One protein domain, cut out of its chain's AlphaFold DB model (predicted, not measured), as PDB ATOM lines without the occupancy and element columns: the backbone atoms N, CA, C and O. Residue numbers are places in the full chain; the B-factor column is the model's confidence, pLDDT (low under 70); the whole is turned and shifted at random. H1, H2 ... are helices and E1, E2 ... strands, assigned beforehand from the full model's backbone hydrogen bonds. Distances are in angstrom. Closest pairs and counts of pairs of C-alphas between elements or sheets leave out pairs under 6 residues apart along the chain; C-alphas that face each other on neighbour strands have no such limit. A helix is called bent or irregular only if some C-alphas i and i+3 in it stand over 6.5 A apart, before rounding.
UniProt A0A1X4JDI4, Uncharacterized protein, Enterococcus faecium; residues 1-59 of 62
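This is residues 1 to 59 of the 62 residues of an uncharacterized protein of Enterococcus faecium (UniProt A0A1X4JDI4). A short two-strand hairpin, E1 and E2, and loops form a small head, and one long helix, H1, sticks out of it as an arm with residues 41 to 59. The printed part has 59 residues, with E1, E2 and H1 in chain order, the two strands antiparallel. The class is mostly helix. The whole is loose, with a radius of gyration of the C-alphas of 14.7 A and spans of 42 by 28 by 18 A.

E1 is residues 13 to 15, beginning at C-alpha 13 (48.306, 14.125, -20.746). E2 is residues 21 to 23. H1 is residues 31 to 59, 43.9 A long, ending at C-alpha 59 (22.966, 1.146, -1.641).

The hairpin E1 and E2 has N 14 and O 22 within hydrogen-bond range at 2.9 A. Residues 2 to 3 pair antiparallel with residues 9 to 10. E1 and H1 are apart. H1 is irregular, C-alphas 32 and 35 being 7.3 A apart; 23 of its 25 O i to N i+4 pairs are within hydrogen-bond range.

The two farthest C-alphas, of Leu 18 and Lys 59, are 44.5 A apart. The printed part has no cut, and no link is long. Residues 1, 8 and 56 to 59 have pLDDT under 70.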
ATOM      1  N   MET A   1      44.419  20.054 -21.574       62.41
ATOM      2  CA  MET A   1      44.184  20.754 -22.857       62.41
ATOM      3  C   MET A   1      43.482  19.798 -23.803       62.41
ATOM      4  O   MET A   1      43.684  18.595 -23.682       62.41
ATOM      5  N   THR A   2      42.642  20.326 -24.673       75.25
ATOM      6  CA  THR A   2      41.712  19.598 -25.536       75.25
ATOM      7  C   THR A   2      42.189  19.630 -26.993       75.25
ATOM      8  O   THR A   2      43.065  20.426 -27.344       75.25
ATOM      9  N   CYS A   3      41.689  18.740 -27.856       82.94
ATOM     10  CA  CYS A   3      42.043  18.807 -29.274       82.94
ATOM     11  C   CYS A   3      41.306  19.963 -29.969       82.94
ATOM     12  O   CYS A   3      40.101  19.883 -30.195       82.94
ATOM     13  N   LEU A   4      42.056  20.976 -30.414       82.31
ATOM     14  CA  LEU A   4      41.520  22.166 -31.095       82.31
ATOM     15  C   LEU A   4      40.803  21.869 -32.426       82.31
ATOM     16  O   LEU A   4      40.058  22.706 -32.921       82.31
ATOM     17  N   LYS A   5      41.048  20.699 -33.032       82.81
ATOM     18  CA  LYS A   5      40.394  20.273 -34.282       82.81
ATOM     19  C   LYS A   5      39.146  19.422 -34.055       82.81
ATOM     20  O   LYS A   5      38.318  19.323 -34.952       82.81
ATOM     21  N   CYS A   6      39.024  18.783 -32.895       82.56
ATOM     22  CA  CYS A   6      37.979  17.797 -32.625       82.56
ATOM     23  C   CYS A   6      37.042  18.265 -31.516       82.56
ATOM     24  O   CYS A   6      36.797  17.499 -30.594       82.56
ATOM     25  N   ASN A   7      36.535  19.500 -31.595       72.75
ATOM     26  CA  ASN A   7      35.525  20.036 -30.666       72.75
ATOM     27  C   ASN A   7      35.854  19.773 -29.192       72.75
ATOM     28  O   ASN A   7      35.022  19.301 -28.425       72.75
ATOM     29  N   ASP A   8      37.103  20.029 -28.829       68.62
ATOM     30  CA  ASP A   8      37.602  19.857 -27.479       68.62
ATOM     31  C   ASP A   8      37.658  18.415 -26.934       68.62
ATOM     32  O   ASP A   8      37.739  18.202 -25.721       68.62
ATOM     33  N   GLU A   9      37.718  17.407 -27.809       71.06
ATOM     34  CA  GLU A   9      37.910  16.019 -27.382       71.06
ATOM     35  C   GLU A   9      39.130  15.863 -26.461       71.06
ATOM     36  O   GLU A   9      40.211  16.435 -26.679       71.06
ATOM     37  N   THR A  10      38.933  15.079 -25.397       72.56
ATOM     38  CA  THR A  10      39.919  14.925 -24.326       72.56
ATOM     39  C   THR A  10      41.123  14.145 -24.842       72.56
ATOM     40  O   THR A  10      40.993  13.011 -25.300       72.56
ATOM     41  N   VAL A  11      42.316  14.732 -24.727       81.00
ATOM     42  CA  VAL A  11      43.581  14.032 -24.992       81.00
ATOM     43  C   VAL A  11      44.256  13.636 -23.684       81.00
ATOM     44  O   VAL A  11      44.078  14.275 -22.645       81.00
ATOM     45  N   ILE A  12      45.037  12.562 -23.730       83.12
ATOM     46  CA  ILE A  12      45.674  11.987 -22.548       83.12
ATOM     47  C   ILE A  12      46.997  12.712 -22.296       83.12
ATOM     48  O   ILE A  12      47.914  12.631 -23.109       83.12
ATOM     49  N   TRP A  13      47.100  13.404 -21.162       84.50
ATOM     50  CA  TRP A  13      48.306  14.125 -20.746       84.50
ATOM     51  C   TRP A  13      49.164  13.285 -19.806       84.50
ATOM     52  O   TRP A  13      48.650  12.533 -18.977       84.50
ATOM     53  N   TYR A  14      50.479  13.453 -19.895       85.88
ATOM     54  CA  TYR A  14      51.423  12.895 -18.937       85.88
ATOM     55  C   TYR A  14      52.599  13.844 -18.702       85.88
ATOM     56  O   TYR A  14      52.904  14.720 -19.515       85.88
ATOM     57  N   LYS A  15      53.247  13.675 -17.547       91.12
ATOM     58  CA  LYS A  15      54.526  14.316 -17.250       91.12
ATOM     59  C   LYS A  15      55.652  13.367 -17.632       91.12
ATOM     60  O   LYS A  15      55.605  12.187 -17.293       91.12
ATOM     61  N   THR A  16      56.647  13.869 -18.349       88.31
ATOM     62  CA  THR A  16      57.876  13.119 -18.618       88.31
ATOM     63  C   THR A  16      58.719  13.014 -17.346       88.31
ATOM     64  O   THR A  16      58.505  13.755 -16.384       88.31
ATOM     65  N   SER A  17      59.717  12.127 -17.342       92.25
ATOM     66  CA  SER A  17      60.699  12.026 -16.250       92.25
ATOM     67  C   SER A  17      61.473  13.328 -16.012       92.25
ATOM     68  O   SER A  17      61.935  13.575 -14.905       92.25
ATOM     69  N   LEU A  18      61.563  14.182 -17.034       93.81
ATOM     70  CA  LEU A  18      62.181  15.508 -16.977       93.81
ATOM     71  C   LEU A  18      61.209  16.603 -16.494       93.81
ATOM     72  O   LEU A  18      61.554  17.781 -16.491       93.81
ATOM     73  N   GLY A  19      59.982  16.237 -16.110       91.38
ATOM     74  CA  GLY A  19      58.973  17.155 -15.581       91.38
ATOM     75  C   GLY A  19      58.170  17.914 -16.639       91.38
ATOM     76  O   GLY A  19      57.346  18.754 -16.283       91.38
ATOM     77  N   TRP A  20      58.363  17.626 -17.927       91.19
ATOM     78  CA  TRP A  20      57.652  18.319 -19.003       91.19
ATOM     79  C   TRP A  20      56.256  17.747 -19.203       91.19
ATOM     80  O   TRP A  20      56.063  16.531 -19.176       91.19
ATOM     81  N   SER A  21      55.283  18.617 -19.448       89.62
ATOM     82  CA  SER A  21      53.938  18.203 -19.837       89.62
ATOM     83  C   SER A  21      53.891  17.889 -21.327       89.62
ATOM     84  O   SER A  21      54.254  18.717 -22.156       89.62
ATOM     85  N   THR A  22      53.409  16.700 -21.663       87.75
ATOM     86  CA  THR A  22      53.153  16.275 -23.042       87.75
ATOM     87  C   THR A  22      51.822  15.526 -23.115       87.75
ATOM     88  O   THR A  22      51.259  15.142 -22.085       87.75
ATOM     89  N   CYS A  23      51.293  15.337 -24.320       87.00
ATOM     90  CA  CYS A  23      50.043  14.624 -24.549       87.00
ATOM     91  C   CYS A  23      50.179  13.577 -25.651       87.00
ATOM     92  O   CYS A  23      50.923  13.756 -26.616       87.00
ATOM     93  N   GLU A  24      49.413  12.497 -25.530       88.19
ATOM     94  CA  GLU A  24      49.247  11.549 -26.624       88.19
ATOM     95  C   GLU A  24      48.511  12.215 -27.809       88.19
ATOM     96  O   GLU A  24      47.698  13.126 -27.602       88.19
ATOM     97  N   PRO A  25      48.762  11.778 -29.060       89.12
ATOM     98  CA  PRO A  25      48.073  12.313 -30.232       89.12
ATOM     99  C   PRO A  25      46.551  12.147 -30.139       89.12
ATOM    100  O   PRO A  25      46.057  11.190 -29.540       89.12
ATOM    101  N   CYS A  26      45.795  13.056 -30.767       88.31
ATOM    102  CA  CYS A  26      44.331  12.999 -30.757       88.31
ATOM    103  C   CYS A  26      43.816  11.668 -31.345       88.31
ATOM    104  O   CYS A  26      44.145  11.361 -32.489       88.31
ATOM    105  N   PRO A  27      42.966  10.911 -30.630       87.62
ATOM    106  CA  PRO A  27      42.453   9.620 -31.100       87.62
ATOM    107  C   PRO A  27      41.478   9.712 -32.284       87.62
ATOM    108  O   PRO A  27      41.108   8.676 -32.833       87.62
ATOM    109  N   ILE A  28      41.031  10.922 -32.645       86.94
ATOM    110  CA  ILE A  28      40.004  11.158 -33.667       86.94
ATOM    111  C   ILE A  28      40.619  11.629 -34.987       86.94
ATOM    112  O   ILE A  28      40.419  10.989 -36.013       86.94
ATOM    113  N   CYS A  29      41.368  12.739 -34.981       87.25
ATOM    114  CA  CYS A  29      41.899  13.332 -36.215       87.25
ATOM    115  C   CYS A  29      43.375  13.030 -36.491       87.25
ATOM    116  O   CYS A  29      43.886  13.464 -37.522       87.25
ATOM    117  N   ASN A  30      44.099  12.394 -35.563       88.12
ATOM    118  CA  ASN A  30      45.511  12.080 -35.760       88.12
ATOM    119  C   ASN A  30      45.669  10.605 -36.141       88.12
ATOM    120  O   ASN A  30      45.204   9.727 -35.419       88.12
ATOM    121  N   GLU A  31      46.373  10.333 -37.240       87.50
ATOM    122  CA  GLU A  31      46.663   8.972 -37.715       87.50
ATOM    123  C   GLU A  31      47.411   8.135 -36.662       87.50
ATOM    124  O   GLU A  31      47.114   6.960 -36.450       87.50
ATOM    125  N   ASN A  32      48.302   8.773 -35.896       87.31
ATOM    126  CA  ASN A  32      49.037   8.140 -34.799       87.31
ATOM    127  C   ASN A  32      48.225   8.062 -33.490       87.31
ATOM    128  O   ASN A  32      48.744   7.652 -32.452       87.31
ATOM    129  N   GLY A  33      46.944   8.443 -33.514       86.88
ATOM    130  CA  GLY A  33      46.036   8.445 -32.368       86.88
ATOM    131  C   GLY A  33      45.489   7.071 -31.974       86.88
ATOM    132  O   GLY A  33      44.784   6.970 -30.969       86.88
ATOM    133  N   ARG A  34      45.806   5.998 -32.719       88.31
ATOM    134  CA  ARG A  34      45.277   4.642 -32.463       88.31
ATOM    135  C   ARG A  34      45.523   4.180 -31.025       88.31
ATOM    136  O   ARG A  34      44.605   3.704 -30.364       88.31
ATOM    137  N   ARG A  35      46.742   4.388 -30.520       86.38
ATOM    138  CA  ARG A  35      47.112   4.030 -29.142       86.38
ATOM    139  C   ARG A  35      46.292   4.808 -28.109       86.38
ATOM    140  O   ARG A  35      45.823   4.223 -27.133       86.38
ATOM    141  N   SER A  36      46.081   6.100 -28.350       87.00
ATOM    142  CA  SER A  36      45.252   6.954 -27.499       87.00
ATOM    143  C   SER A  36      43.806   6.465 -27.475       87.00
ATOM    144  O   SER A  36      43.186   6.455 -26.415       87.00
ATOM    145  N   LYS A  37      43.279   6.013 -28.622       87.94
ATOM    146  CA  LYS A  37      41.913   5.489 -28.754       87.94
ATOM    147  C   LYS A  37      41.714   4.232 -27.908       87.94
ATOM    148  O   LYS A  37      40.809   4.203 -27.078       87.94
ATOM    149  N   GLU A  38      42.601   3.249 -28.053       90.00
ATOM    150  CA  GLU A  38      42.578   2.004 -27.269       90.00
ATOM    151  C   GLU A  38      42.653   2.288 -25.759       90.00
ATOM    152  O   GLU A  38      41.919   1.708 -24.954       90.00
ATOM    153  N   ARG A  39      43.509   3.236 -25.358       88.00
ATOM    154  CA  ARG A  39      43.645   3.647 -23.957       88.00
ATOM    155  C   ARG A  39      42.378   4.323 -23.429       88.00
ATOM    156  O   ARG A  39      41.973   4.038 -22.302       88.00
ATOM    157  N   LEU A  40      41.746   5.186 -24.223       87.12
ATOM    158  CA  LEU A  40      40.501   5.871 -23.862       87.12
ATOM    159  C   LEU A  40      39.341   4.888 -23.687       87.12
ATOM    160  O   LEU A  40      38.583   4.997 -22.725       87.12
ATOM    161  N   GLU A  41      39.221   3.904 -24.578       89.81
ATOM    162  CA  GLU A  41      38.217   2.839 -24.472       89.81
ATOM    163  C   GLU A  41      38.415   2.004 -23.202       89.81
ATOM    164  O   GLU A  41      37.449   1.724 -22.485       89.81
ATOM    165  N   ARG A  42      39.668   1.673 -22.862       91.00
ATOM    166  CA  ARG A  42      39.987   0.963 -21.619       91.00
ATOM    167  C   ARG A  42      39.602   1.772 -20.380       91.00
ATOM    168  O   ARG A  42      38.911   1.244 -19.513       91.00
ATOM    169  N   LEU A  43      39.986   3.049 -20.324       88.06
ATOM    170  CA  LEU A  43      39.654   3.941 -19.206       88.06
ATOM    171  C   LEU A  43      38.141   4.106 -19.034       88.06
ATOM    172  O   LEU A  43      37.650   4.063 -17.911       88.06
ATOM    173  N   LYS A  44      37.381   4.232 -20.131       88.25
ATOM    174  CA  LYS A  44      35.910   4.278 -20.083       88.25
ATOM    175  C   LYS A  44      35.330   3.002 -19.473       88.25
ATOM    176  O   LYS A  44      34.430   3.077 -18.644       88.25
ATOM    177  N   LYS A  45      35.857   1.832 -19.843       92.44
ATOM    178  CA  LYS A  45      35.416   0.543 -19.288       92.44
ATOM    179  C   LYS A  45      35.738   0.413 -17.799       92.44
ATOM    180  O   LYS A  45      34.897  -0.064 -17.043       92.44
ATOM    181  N   GLU A  46      36.936   0.817 -17.387       92.06
ATOM    182  CA  GLU A  46      37.355   0.837 -15.979       92.06
ATOM    183  C   GLU A  46      36.484   1.795 -15.158       92.06
ATOM    184  O   GLU A  46      35.974   1.412 -14.108       92.06
ATOM    185  N   TYR A  47      36.225   2.997 -15.679       89.19
ATOM    186  CA  TYR A  47      35.359   3.982 -15.037       89.19
ATOM    187  C   TYR A  47      33.927   3.469 -14.858       89.19
ATOM    188  O   TYR A  47      33.371   3.579 -13.769       89.19
ATOM    189  N   SER A  48      33.340   2.840 -15.882       90.56
ATOM    190  CA  SER A  48      31.998   2.255 -15.772       90.56
ATOM    191  C   SER A  48      31.918   1.161 -14.705       90.56
ATOM    192  O   SER A  48      30.909   1.071 -14.011       90.56
ATOM    193  N   LYS A  49      32.970   0.343 -14.551       91.75
ATOM    194  CA  LYS A  49      33.037  -0.668 -13.483       91.75
ATOM    195  C   LYS A  49      33.101  -0.019 -12.106       91.75
ATOM    196  O   LYS A  49      32.266  -0.320 -11.261       91.75
ATOM    197  N   TRP A  50      34.022   0.925 -11.922       91.00
ATOM    198  CA  TRP A  50      34.150   1.666 -10.669       91.00
ATOM    199  C   TRP A  50      32.844   2.376 -10.288       91.00
ATOM    200  O   TRP A  50      32.403   2.317  -9.144       91.00
ATOM    201  N   GLN A  51      32.163   2.987 -11.261       88.88
ATOM    202  CA  GLN A  51      30.876   3.637 -11.038       88.88
ATOM    203  C   GLN A  51      29.791   2.637 -10.607       88.88
ATOM    204  O   GLN A  51      28.939   2.981  -9.788       88.88
ATOM    205  N   GLN A  52      29.782   1.409 -11.134       86.25
ATOM    206  CA  GLN A  52      28.856   0.366 -10.681       86.25
ATOM    207  C   GLN A  52      29.151  -0.056  -9.237       86.25
ATOM    208  O   GLN A  52      28.224  -0.103  -8.430       86.25
ATOM    209  N   GLU A  53      30.423  -0.279  -8.904       84.69
ATOM    210  CA  GLU A  53      30.885  -0.682  -7.568       84.69
ATOM    211  C   GLU A  53      30.565   0.384  -6.503       84.69
ATOM    212  O   GLU A  53      29.923   0.086  -5.490       84.69
ATOM    213  N   ALA A  54      30.877   1.654  -6.777       76.25
ATOM    214  CA  ALA A  54      30.576   2.775  -5.881       76.25
ATOM    215  C   ALA A  54      29.062   2.951  -5.634       76.25
ATOM    216  O   ALA A  54      28.625   3.303  -4.533       76.25
ATOM    217  N   ASN A  55      28.232   2.672  -6.646       70.75
ATOM    218  CA  ASN A  55      26.771   2.714  -6.524       70.75
ATOM    219  C   ASN A  55      26.191   1.506  -5.768       70.75
ATOM    220  O   ASN A  55      25.097   1.602  -5.209       70.75
ATOM    221  N   THR A  56      26.880   0.362  -5.756       65.19
ATOM    222  CA  THR A  56      26.489  -0.793  -4.933       65.19
ATOM    223  C   THR A  56      26.868  -0.610  -3.465       65.19
ATOM    224  O   THR A  56      26.048  -0.912  -2.600       65.19
ATOM    225  N   GLU A  57      28.032  -0.024  -3.167       59.31
ATOM    226  CA  GLU A  57      28.442   0.294  -1.788       59.31
ATOM    227  C   GLU A  57      27.481   1.286  -1.118       59.31
ATOM    228  O   GLU A  57      27.045   1.065   0.012       59.31
ATOM    229  N   THR A  58      27.065   2.329  -1.841       58.53
ATOM    230  CA  THR A  58      26.130   3.355  -1.336       58.53
ATOM    231  C   THR A  58      24.685   2.872  -1.173       58.53
ATOM    232  O   THR A  58      23.920   3.484  -0.428       58.53
ATOM    233  N   LYS A  59      24.284   1.779  -1.838       56.03
ATOM    234  CA  LYS A  59      22.966   1.146  -1.641       56.03
ATOM    235  C   LYS A  59      22.960   0.107  -0.523       56.03
ATOM    236  O   LYS A  59      21.902  -0.142   0.037       56.03
TER     237      LYS A  59